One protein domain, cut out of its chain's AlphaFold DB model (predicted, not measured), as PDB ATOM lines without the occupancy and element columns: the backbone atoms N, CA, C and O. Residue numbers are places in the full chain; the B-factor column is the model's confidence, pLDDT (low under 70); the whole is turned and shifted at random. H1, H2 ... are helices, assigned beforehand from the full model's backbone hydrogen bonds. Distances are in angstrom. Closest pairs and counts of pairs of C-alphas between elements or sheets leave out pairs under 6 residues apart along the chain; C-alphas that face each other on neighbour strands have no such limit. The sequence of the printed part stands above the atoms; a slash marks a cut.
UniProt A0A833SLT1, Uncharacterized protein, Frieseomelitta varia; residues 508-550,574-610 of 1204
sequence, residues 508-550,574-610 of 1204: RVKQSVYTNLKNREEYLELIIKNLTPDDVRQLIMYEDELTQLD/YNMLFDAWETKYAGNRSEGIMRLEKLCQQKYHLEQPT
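This is residues 508 to 550 and 574 to 610 of the 1204 residues of an uncharacterized protein of Frieseomelitta varia (UniProt A0A833SLT1). Three longer helices, H4, H5 and H6, make a triangle; H2 and H3 pack on H5, with H1 at the rim. The printed part, 80 residues with six named helices, H1 to H6, class all helix, is compact: radius of gyration of the C-alphas 12.9 A, spans 36 by 34 by 19 A.

Find C-alpha 508 at (-54.627, -26.316, -22.711); H1 runs to 514. Then come H2, 521 to 524, H3, 526 to 529, and H4, 533 to 546, 20.1 A long. Past the cut find H5, 574 to 585, and H6, 589 to 601, ending at (-36.819, -38.930, -34.209).

The hub, H5, touches H2, closest C-alphas Ala 580 and Leu 524, 4.7 A, and H4, Leu 577 and Asp 535, 7.8 A, at a steep tilt of 63 degrees. H4 touches H6, closest C-alphas Val 536 and Leu 596, 6.7 A. O i to N i+4 pairs are within hydrogen-bond range throughout H1 and H5, 9 of 10 in H4, 8 of 9 in H6.

C-alphas 550 and 574 are 24.4 A apart across the cut. Residues 608 to 610 have pLDDT under 70.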
ATOM      1  N   ARG A 508     -53.341 -26.991 -22.997       81.06
ATOM      2  CA  ARG A 508     -54.627 -26.316 -22.711       81.06
ATOM      3  C   ARG A 508     -54.547 -24.794 -22.813       81.06
ATOM      4  O   ARG A 508     -55.508 -24.193 -23.288       81.06
ATOM      5  N   VAL A 509     -53.447 -24.179 -22.370       73.25
ATOM      6  CA  VAL A 509     -53.231 -22.728 -22.494       73.25
ATOM      7  C   VAL A 509     -53.158 -22.345 -23.970       73.25
ATOM      8  O   VAL A 509     -53.963 -21.524 -24.402       73.25
ATOM      9  N   LYS A 510     -52.316 -23.017 -24.770       87.31
ATOM     10  CA  LYS A 510     -52.224 -22.805 -26.223       87.31
ATOM     11  C   LYS A 510     -53.597 -22.930 -26.890       87.31
ATOM     12  O   LYS A 510     -54.026 -22.008 -27.582       87.31
ATOM     13  N   GLN A 511     -54.335 -24.013 -26.626       90.50
ATOM     14  CA  GLN A 511     -55.675 -24.190 -27.198       90.50
ATOM     15  C   GLN A 511     -56.646 -23.072 -26.790       90.50
ATOM     16  O   GLN A 511     -57.471 -22.659 -27.606       90.50
ATOM     17  N   SER A 512     -56.541 -22.557 -25.561       79.50
ATOM     18  CA  SER A 512     -57.384 -21.468 -25.057       79.50
ATOM     19  C   SER A 512     -56.993 -20.086 -25.587       79.50
ATOM     20  O   SER A 512     -57.869 -19.233 -25.672       79.50
ATOM     21  N   VAL A 513     -55.729 -19.838 -25.935       81.81
ATOM     22  CA  VAL A 513     -55.312 -18.577 -26.575       81.81
ATOM     23  C   VAL A 513     -55.870 -18.530 -27.996       81.81
ATOM     24  O   VAL A 513     -56.727 -17.702 -28.298       81.81
ATOM     25  N   TYR A 514     -55.489 -19.497 -28.837       86.81
ATOM     26  CA  TYR A 514     -55.850 -19.481 -30.256       86.81
ATOM     27  C   TYR A 514     -57.362 -19.544 -30.508       86.81
ATOM     28  O   TYR A 514     -57.838 -18.918 -31.444       86.81
ATOM     29  N   THR A 515     -58.156 -20.218 -29.665       86.25
ATOM     30  CA  THR A 515     -59.625 -20.266 -29.848       86.25
ATOM     31  C   THR A 515     -60.385 -19.001 -29.436       86.25
ATOM     32  O   THR A 515     -61.598 -18.952 -29.650       86.25
ATOM     33  N   ASN A 516     -59.709 -17.989 -28.879       78.56
ATOM     34  CA  ASN A 516     -60.286 -16.662 -28.621       78.56
ATOM     35  C   ASN A 516     -59.886 -15.602 -29.666       78.56
ATOM     36  O   ASN A 516     -60.497 -14.532 -29.686       78.56
ATOM     37  N   LEU A 517     -58.904 -15.892 -30.530       79.50
ATOM     38  CA  LEU A 517     -58.550 -15.034 -31.664       79.50
ATOM     39  C   LEU A 517     -59.704 -14.979 -32.673       79.50
ATOM     40  O   LEU A 517     -60.487 -15.928 -32.792       79.50
ATOM     41  N   LYS A 518     -59.831 -13.850 -33.372       75.19
ATOM     42  CA  LYS A 518     -60.975 -13.577 -34.261       75.19
ATOM     43  C   LYS A 518     -60.574 -13.533 -35.722       75.19
ATOM     44  O   LYS A 518     -61.342 -14.001 -36.563       75.19
ATOM     45  N   ASN A 519     -59.410 -12.966 -36.014       86.88
ATOM     46  CA  ASN A 519     -58.938 -12.803 -37.378       86.88
ATOM     47  C   ASN A 519     -58.077 -14.009 -37.765       86.88
ATOM     48  O   ASN A 519     -57.457 -14.657 -36.923       86.88
ATOM     49  N   ARG A 520     -58.069 -14.358 -39.054       92.00
ATOM     50  CA  ARG A 520     -57.347 -15.544 -39.539       92.00
ATOM     51  C   ARG A 520     -55.831 -15.343 -39.484       92.00
ATOM     52  O   ARG A 520     -55.102 -16.216 -39.026       92.00
ATOM     53  N   GLU A 521     -55.384 -14.165 -39.904       92.44
ATOM     54  CA  GLU A 521     -53.975 -13.765 -39.942       92.44
ATOM     55  C   GLU A 521     -53.304 -13.822 -38.558       92.44
ATOM     56  O   GLU A 521     -52.173 -14.288 -38.464       92.44
ATOM     57  N   GLU A 522     -54.032 -13.501 -37.478       89.00
ATOM     58  CA  GLU A 522     -53.557 -13.576 -36.080       89.00
ATOM     59  C   GLU A 522     -53.028 -14.963 -35.669       89.00
ATOM     60  O   GLU A 522     -52.245 -15.060 -34.725       89.00
ATOM     61  N   TYR A 523     -53.464 -16.050 -36.325       93.69
ATOM     62  CA  TYR A 523     -53.054 -17.409 -35.956       93.69
ATOM     63  C   TYR A 523     -52.270 -18.179 -37.015       93.69
ATOM     64  O   TYR A 523     -51.601 -19.141 -36.636       93.69
ATOM     65  N   LEU A 524     -52.350 -17.817 -38.303       93.44
ATOM     66  CA  LEU A 524     -51.871 -18.670 -39.404       93.44
ATOM     67  C   LEU A 524     -50.408 -19.103 -39.265       93.44
ATOM     68  O   LEU A 524     -50.111 -20.278 -39.459       93.44
ATOM     69  N   GLU A 525     -49.505 -18.192 -38.907       91.38
ATOM     70  CA  GLU A 525     -48.104 -18.544 -38.661       91.38
ATOM     71  C   GLU A 525     -47.902 -19.048 -37.223       91.38
ATOM     72  O   GLU A 525     -47.390 -20.148 -36.995       91.38
ATOM     73  N   LEU A 526     -48.351 -18.270 -36.234       90.81
ATOM     74  CA  LEU A 526     -48.011 -18.475 -34.823       90.81
ATOM     75  C   LEU A 526     -48.481 -19.838 -34.275       90.81
ATOM     76  O   LEU A 526     -47.768 -20.467 -33.486       90.81
ATOM     77  N   ILE A 527     -49.634 -20.352 -34.728       94.50
ATOM     78  CA  ILE A 527     -50.178 -21.635 -34.250       94.50
ATOM     79  C   ILE A 527     -49.324 -22.839 -34.680       94.50
ATOM     80  O   ILE A 527     -49.281 -23.840 -33.954       94.50
ATOM     81  N   ILE A 528     -48.619 -22.733 -35.814       95.81
ATOM     82  CA  ILE A 528     -47.692 -23.750 -36.339       95.81
ATOM     83  C   ILE A 528     -46.216 -23.406 -36.106       95.81
ATOM     84  O   ILE A 528     -45.374 -24.283 -36.306       95.81
ATOM     85  N   LYS A 529     -45.881 -22.190 -35.648       91.81
ATOM     86  CA  LYS A 529     -44.519 -21.824 -35.234       91.81
ATOM     87  C   LYS A 529     -44.056 -22.732 -34.091       91.81
ATOM     88  O   LYS A 529     -43.176 -23.562 -34.302       91.81
ATOM     89  N   ASN A 530     -44.760 -22.715 -32.957       88.00
ATOM     90  CA  ASN A 530     -44.412 -23.526 -31.780       88.00
ATOM     91  C   ASN A 530     -45.371 -24.720 -31.632       88.00
ATOM     92  O   ASN A 530     -46.413 -24.613 -30.979       88.00
ATOM     93  N   LEU A 531     -45.060 -25.861 -32.259       95.56
ATOM     94  CA  LEU A 531     -45.856 -27.095 -32.148       95.56
ATOM     95  C   LEU A 531     -45.660 -27.769 -30.779       95.56
ATOM     96  O   LEU A 531     -44.535 -27.966 -30.339       95.56
ATOM     97  N   THR A 532     -46.754 -28.167 -30.129       95.25
ATOM     98  CA  THR A 532     -46.743 -28.969 -28.888       95.25
ATOM     99  C   THR A 532     -46.794 -30.474 -29.190       95.25
ATOM    100  O   THR A 532     -47.177 -30.853 -30.302       95.25
ATOM    101  N   PRO A 533     -46.508 -31.370 -28.221       94.81
ATOM    102  CA  PRO A 533     -46.605 -32.814 -28.436       94.81
ATOM    103  C   PRO A 533     -47.988 -33.270 -28.925       94.81
ATOM    104  O   PRO A 533     -48.071 -34.177 -29.752       94.81
ATOM    105  N   ASP A 534     -49.087 -32.649 -28.468       95.06
ATOM    106  CA  ASP A 534     -50.430 -32.957 -28.983       95.06
ATOM    107  C   ASP A 534     -50.682 -32.442 -30.405       95.06
ATOM    108  O   ASP A 534     -51.355 -33.134 -31.172       95.06
ATOM    109  N   ASP A 535     -50.112 -31.293 -30.783       96.94
ATOM    110  CA  ASP A 535     -50.179 -30.795 -32.164       96.94
ATOM    111  C   ASP A 535     -49.494 -31.779 -33.111       96.94
ATOM    112  O   ASP A 535     -50.106 -32.233 -34.079       96.94
ATOM    113  N   VAL A 536     -48.259 -32.183 -32.782       97.06
ATOM    114  CA  VAL A 536     -47.500 -33.170 -33.561       97.06
ATOM    115  C   VAL A 536     -48.276 -34.486 -33.642       97.06
ATOM    116  O   VAL A 536     -48.449 -35.001 -34.742       97.06
ATOM    117  N   ARG A 537     -48.854 -34.987 -32.536       95.81
ATOM    118  CA  ARG A 537     -49.719 -36.187 -32.553       95.81
ATOM    119  C   ARG A 537     -50.916 -36.067 -33.505       95.81
ATOM    120  O   ARG A 537     -51.228 -37.048 -34.178       95.81
ATOM    121  N   GLN A 538     -51.590 -34.914 -33.585       96.12
ATOM    122  CA  GLN A 538     -52.693 -34.752 -34.544       96.12
ATOM    123  C   GLN A 538     -52.188 -34.685 -35.997       96.12
ATOM    124  O   GLN A 538     -52.829 -35.256 -36.883       96.12
ATOM    125  N   LEU A 539     -51.067 -33.997 -36.238       97.94
ATOM    126  CA  LEU A 539     -50.518 -33.747 -37.574       97.94
ATOM    127  C   LEU A 539     -49.869 -34.993 -38.194       97.94
ATOM    128  O   LEU A 539     -50.173 -35.312 -39.341       97.94
ATOM    129  N   ILE A 540     -49.074 -35.762 -37.443       97.12
ATOM    130  CA  ILE A 540     -48.454 -36.997 -37.962       97.12
ATOM    131  C   ILE A 540     -49.507 -38.035 -38.351       97.12
ATOM    132  O   ILE A 540     -49.450 -38.590 -39.442       97.12
ATOM    133  N   MET A 541     -50.546 -38.214 -37.521       94.81
ATOM    134  CA  MET A 541     -51.689 -39.074 -37.851       94.81
ATOM    135  C   MET A 541     -52.435 -38.600 -39.103       94.81
ATOM    136  O   MET A 541     -53.077 -39.395 -39.779       94.81
ATOM    137  N   TYR A 542     -52.426 -37.298 -39.381       96.69
ATOM    138  CA  TYR A 542     -53.107 -36.729 -40.533       96.69
ATOM    139  C   TYR A 542     -52.325 -36.930 -41.827       96.69
ATOM    140  O   TYR A 542     -52.918 -37.439 -42.771       96.69
ATOM    141  N   GLU A 543     -51.026 -36.630 -41.857       97.50
ATOM    142  CA  GLU A 543     -50.187 -36.913 -43.031       97.50
ATOM    143  C   GLU A 543     -50.130 -38.429 -43.319       97.50
ATOM    144  O   GLU A 543     -50.258 -38.838 -44.473       97.50
ATOM    145  N   ASP A 544     -50.093 -39.287 -42.288       95.25
ATOM    146  CA  ASP A 544     -50.232 -40.741 -42.467       95.25
ATOM    147  C   ASP A 544     -51.574 -41.150 -43.103       95.25
ATOM    148  O   ASP A 544     -51.596 -42.013 -43.984       95.25
ATOM    149  N   GLU A 545     -52.688 -40.536 -42.682       94.31
ATOM    150  CA  GLU A 545     -54.008 -40.733 -43.303       94.31
ATOM    151  C   GLU A 545     -54.021 -40.252 -44.770       94.31
ATOM    152  O   GLU A 545     -54.678 -40.889 -45.598       94.31
ATOM    153  N   LEU A 546     -53.280 -39.188 -45.122       94.56
ATOM    154  CA  LEU A 546     -53.212 -38.674 -46.500       94.56
ATOM    155  C   LEU A 546     -52.547 -39.666 -47.462       94.56
ATOM    156  O   LEU A 546     -53.024 -39.827 -48.586       94.56
ATOM    157  N   THR A 547     -51.516 -40.399 -47.023       92.44
ATOM    158  CA  THR A 547     -50.877 -41.437 -47.863       92.44
ATOM    159  C   THR A 547     -51.833 -42.561 -48.276       92.44
ATOM    160  O   THR A 547     -51.549 -43.292 -49.220       92.44
ATOM    161  N   GLN A 548     -52.933 -42.761 -47.540       92.25
ATOM    162  CA  GLN A 548     -53.823 -43.917 -47.687       92.25
ATOM    163  C   GLN A 548     -55.108 -43.626 -48.451       92.25
ATOM    164  O   GLN A 548     -55.941 -44.521 -48.584       92.25
ATOM    165  N   LEU A 549     -55.275 -42.405 -48.962       90.00
ATOM    166  CA  LEU A 549     -56.516 -41.998 -49.607       90.00
ATOM    167  C   LEU A 549     -56.836 -42.791 -50.878       90.00
ATOM    168  O   LEU A 549     -58.016 -43.028 -51.107       90.00
ATOM    169  N   ASP A 550     -55.836 -43.227 -51.656       88.31
ATOM    170  CA  ASP A 550     -55.995 -43.941 -52.941       88.31
ATOM    171  C   ASP A 550     -56.977 -43.209 -53.883       88.31
ATOM    172  O   ASP A 550     -56.562 -42.314 -54.615       88.31
ATOM    173  N   TYR A 574     -58.031 -27.474 -33.202       97.06
ATOM    174  CA  TYR A 574     -57.424 -28.366 -34.187       97.06
ATOM    175  C   TYR A 574     -57.843 -28.065 -35.633       97.06
ATOM    176  O   TYR A 574     -57.079 -28.349 -36.544       97.06
ATOM    177  N   ASN A 575     -59.020 -27.476 -35.871       97.38
ATOM    178  CA  ASN A 575     -59.401 -27.046 -37.217       97.38
ATOM    179  C   ASN A 575     -58.613 -25.792 -37.638       97.38
ATOM    180  O   ASN A 575     -58.309 -25.654 -38.814       97.38
ATOM    181  N   MET A 576     -58.256 -24.915 -36.691       97.19
ATOM    182  CA  MET A 576     -57.412 -23.731 -36.925       97.19
ATOM    183  C   MET A 576     -55.944 -24.134 -37.136       97.19
ATOM    184  O   MET A 576     -55.298 -23.661 -38.063       97.19
ATOM    185  N   LEU A 577     -55.446 -25.090 -36.339       98.12
ATOM    186  CA  LEU A 577     -54.134 -25.721 -36.526       98.12
ATOM    187  C   LEU A 577     -54.023 -26.360 -37.917       98.12
ATOM    188  O   LEU A 577     -53.002 -26.220 -38.580       98.12
ATOM    189  N   PHE A 578     -55.074 -27.054 -38.364       97.75
ATOM    190  CA  PHE A 578     -55.084 -27.709 -39.669       97.75
ATOM    191  C   PHE A 578     -55.297 -26.709 -40.813       97.75
ATOM    192  O   PHE A 578     -54.733 -26.920 -41.877       97.75
ATOM    193  N   ASP A 579     -56.031 -25.610 -40.616       97.56
ATOM    194  CA  ASP A 579     -56.101 -24.511 -41.591       97.56
ATOM    195  C   ASP A 579     -54.720 -23.875 -41.825       97.56
ATOM    196  O   ASP A 579     -54.267 -23.765 -42.963       97.56
ATOM    197  N   ALA A 580     -54.001 -23.554 -40.747       97.56
ATOM    198  CA  ALA A 580     -52.620 -23.084 -40.810       97.56
ATOM    199  C   ALA A 580     -51.682 -24.104 -41.483       97.56
ATOM    200  O   ALA A 580     -50.918 -23.754 -42.382       97.56
ATOM    201  N   TRP A 581     -51.775 -25.381 -41.097       97.94
ATOM    202  CA  TRP A 581     -50.945 -26.452 -41.652       97.94
ATOM    203  C   TRP A 581     -51.219 -26.723 -43.138       97.94
ATOM    204  O   TRP A 581     -50.284 -26.923 -43.910       97.94
ATOM    205  N   GLU A 582     -52.482 -26.697 -43.570       97.38
ATOM    206  CA  GLU A 582     -52.827 -26.730 -44.992       97.38
ATOM    207  C   GLU A 582     -52.315 -25.480 -45.716       97.38
ATOM    208  O   GLU A 582     -51.738 -25.605 -46.790       97.38
ATOM    209  N   THR A 583     -52.485 -24.292 -45.135       96.25
ATOM    210  CA  THR A 583     -52.099 -23.023 -45.771       96.25
ATOM    211  C   THR A 583     -50.597 -22.930 -46.008       96.25
ATOM    212  O   THR A 583     -50.197 -22.555 -47.106       96.25
ATOM    213  N   LYS A 584     -49.758 -23.306 -45.029       96.19
ATOM    214  CA  LYS A 584     -48.301 -23.294 -45.217       96.19
ATOM    215  C   LYS A 584     -47.819 -24.446 -46.106       96.19
ATOM    216  O   LYS A 584     -47.014 -24.219 -47.001       96.19
ATOM    217  N   TYR A 585     -48.277 -25.676 -45.860       96.69
ATOM    218  CA  TYR A 585     -47.614 -26.865 -46.407       96.69
ATOM    219  C   TYR A 585     -48.315 -27.520 -47.606       96.69
ATOM    220  O   TYR A 585     -47.716 -28.391 -48.225       96.69
ATOM    221  N   ALA A 586     -49.539 -27.139 -48.001       93.12
ATOM    222  CA  ALA A 586     -50.245 -27.842 -49.086       93.12
ATOM    223  C   ALA A 586     -49.514 -27.848 -50.441       93.12
ATOM    224  O   ALA A 586     -49.666 -28.820 -51.175       93.12
ATOM    225  N   GLY A 587     -48.719 -26.816 -50.750       91.06
ATOM    226  CA  GLY A 587     -47.881 -26.770 -51.957       91.06
ATOM    227  C   GLY A 587     -46.542 -27.515 -51.844       91.06
ATOM    228  O   GLY A 587     -45.944 -27.826 -52.865       91.06
ATOM    229  N   ASN A 588     -46.075 -27.820 -50.628       92.00
ATOM    230  CA  ASN A 588     -44.823 -28.539 -50.369       92.00
ATOM    231  C   ASN A 588     -44.955 -29.381 -49.086       92.00
ATOM    232  O   ASN A 588     -44.637 -28.934 -47.979       92.00
ATOM    233  N   ARG A 589     -45.434 -30.624 -49.229       92.81
ATOM    234  CA  ARG A 589     -45.578 -31.554 -48.093       92.81
ATOM    235  C   ARG A 589     -44.244 -32.050 -47.554       92.81
ATOM    236  O   ARG A 589     -44.172 -32.342 -46.364       92.81
ATOM    237  N   SER A 590     -43.196 -32.078 -48.371       94.00
ATOM    238  CA  SER A 590     -41.859 -32.530 -47.976       94.00
ATOM    239  C   SER A 590     -41.287 -31.704 -46.821       94.00
ATOM    240  O   SER A 590     -40.800 -32.287 -45.857       94.00
ATOM    241  N   GLU A 591     -41.416 -30.369 -46.855       94.44
ATOM    242  CA  GLU A 591     -40.977 -29.490 -45.752       94.44
ATOM    243  C   GLU A 591     -41.733 -29.812 -44.448       94.44
ATOM    244  O   GLU A 591     -41.128 -29.987 -43.390       94.44
ATOM    245  N   GLY A 592     -43.062 -29.945 -44.523       94.94
ATOM    246  CA  GLY A 592     -43.911 -30.226 -43.361       94.94
ATOM    247  C   GLY A 592     -43.658 -31.610 -42.759       94.94
ATOM    248  O   GLY A 592     -43.546 -31.745 -41.539       94.94
ATOM    249  N   ILE A 593     -43.513 -32.630 -43.608       97.12
ATOM    250  CA  ILE A 593     -43.196 -34.005 -43.203       97.12
ATOM    251  C   ILE A 593     -41.797 -34.061 -42.578       97.12
ATOM    252  O   ILE A 593     -41.661 -34.574 -41.472       97.12
ATOM    253  N   MET A 594     -40.776 -33.469 -43.208       97.00
ATOM    254  CA  MET A 594     -39.408 -33.434 -42.673       97.00
ATOM    255  C   MET A 594     -39.341 -32.724 -41.310       97.00
ATOM    256  O   MET A 594     -38.661 -33.192 -40.393       97.00
ATOM    257  N   ARG A 595     -40.100 -31.634 -41.135       96.38
ATOM    258  CA  ARG A 595     -40.195 -30.903 -39.862       96.38
ATOM    259  C   ARG A 595     -40.847 -31.732 -38.751       96.38
ATOM    260  O   ARG A 595     -40.359 -31.718 -37.622       96.38
ATOM    261  N   LEU A 596     -41.925 -32.457 -39.055       97.62
ATOM    262  CA  LEU A 596     -42.545 -33.388 -38.104       97.62
ATOM    263  C   LEU A 596     -41.624 -34.582 -37.806       97.62
ATOM    264  O   LEU A 596     -41.540 -35.006 -36.658       97.62
ATOM    265  N   GLU A 597     -40.885 -35.083 -38.798       97.38
ATOM    266  CA  GLU A 597     -39.959 -36.206 -38.633       97.38
ATOM    267  C   GLU A 597     -38.763 -35.862 -37.730       97.38
ATOM    268  O   GLU A 597     -38.443 -36.645 -36.836       97.38
ATOM    269  N   LYS A 598     -38.181 -34.653 -37.835       96.25
ATOM    270  CA  LYS A 598     -37.158 -34.148 -36.884       96.25
ATOM    271  C   LYS A 598     -37.643 -34.257 -35.425       96.25
ATOM    272  O   LYS A 598     -36.892 -34.680 -34.547       96.25
ATOM    273  N   LEU A 599     -38.921 -33.957 -35.171       96.31
ATOM    274  CA  LEU A 599     -39.561 -34.078 -33.852       96.31
ATOM    275  C   LEU A 599     -39.908 -35.540 -33.490       96.31
ATOM    276  O   LEU A 599     -39.891 -35.920 -32.314       96.31
ATOM    277  N   CYS A 600     -40.208 -36.393 -34.470       95.25
ATOM    278  CA  CYS A 600     -40.509 -37.810 -34.252       95.25
ATOM    279  C   CYS A 600     -39.271 -38.661 -33.948       95.25
ATOM    280  O   CYS A 600     -39.336 -39.525 -33.068       95.25
ATOM    281  N   GLN A 601     -38.126 -38.352 -34.555       94.56
ATOM    282  CA  GLN A 601     -36.819 -38.930 -34.209       94.56
ATOM    283  C   GLN A 601     -36.433 -38.612 -32.757       94.56
ATOM    284  O   GLN A 601     -36.043 -39.504 -32.003       94.56
ATOM    285  N   GLN A 602     -36.671 -37.369 -32.323       94.25
ATOM    286  CA  GLN A 602     -36.530 -36.922 -30.930       94.25
ATOM    287  C   GLN A 602     -37.596 -37.506 -29.977       94.25
ATOM    288  O   GLN A 602     -37.533 -37.282 -28.772       94.25
ATOM    289  N   LYS A 603     -38.574 -38.270 -30.489       93.88
ATOM    290  CA  LYS A 603     -39.710 -38.847 -29.738       93.88
ATOM    291  C   LYS A 603     -40.623 -37.799 -29.081       93.88
ATOM    292  O   LYS A 603     -41.411 -38.148 -28.203       93.88
ATOM    293  N   TYR A 604     -40.622 -36.559 -29.573       93.50
ATOM    294  CA  TYR A 604     -41.398 -35.434 -29.030       93.50
ATOM    295  C   TYR A 604     -42.914 -35.716 -28.993       93.50
ATOM    296  O   TYR A 604     -43.582 -35.549 -27.980       93.50
ATOM    297  N   HIS A 605     -43.462 -36.294 -30.065       92.81
ATOM    298  CA  HIS A 605     -44.849 -36.785 -30.134       92.81
ATOM    299  C   HIS A 605     -45.225 -37.830 -29.056       92.81
ATOM    300  O   HIS A 605     -46.400 -37.966 -28.692       92.81
ATOM    301  N   LEU A 606     -44.238 -38.559 -28.526       91.81
ATOM    302  CA  LEU A 606     -44.380 -39.576 -27.482       91.81
ATOM    303  C   LEU A 606     -44.136 -39.021 -26.070       91.81
ATOM    304  O   LEU A 606     -44.311 -39.767 -25.092       91.81
ATOM    305  N   GLU A 607     -43.779 -37.741 -25.941       88.25
ATOM    306  CA  GLU A 607     -43.722 -37.061 -24.653       88.25
ATOM    307  C   GLU A 607     -45.074 -37.098 -23.948       88.25
ATOM    308  O   GLU A 607     -46.161 -37.025 -24.538       88.25
ATOM    309  N   GLN A 608     -44.983 -37.219 -22.631       64.50
ATOM    310  CA  GLN A 608     -46.112 -37.159 -21.724       64.50
ATOM    311  C   GLN A 608     -45.867 -36.010 -20.750       64.50
ATOM    312  O   GLN A 608     -44.707 -35.724 -20.451       64.50
ATOM    313  N   PRO A 609     -46.927 -35.401 -20.188       56.12
ATOM    314  CA  PRO A 609     -46.751 -34.488 -19.072       56.12
ATOM    315  C   PRO A 609     -45.932 -35.190 -17.973       56.12
ATOM    316  O   PRO A 609     -46.154 -36.373 -17.691       56.12
ATOM    317  N   THR A 610     -44.962 -34.481 -17.398       42.19
ATOM    318  CA  THR A 610     -44.105 -34.952 -16.297       42.19
ATOM    319  C   THR A 610     -44.920 -35.501 -15.121       42.19
ATOM    320  O   THR A 610     -46.104 -35.197 -14.969       42.19
TER     321      THR A 610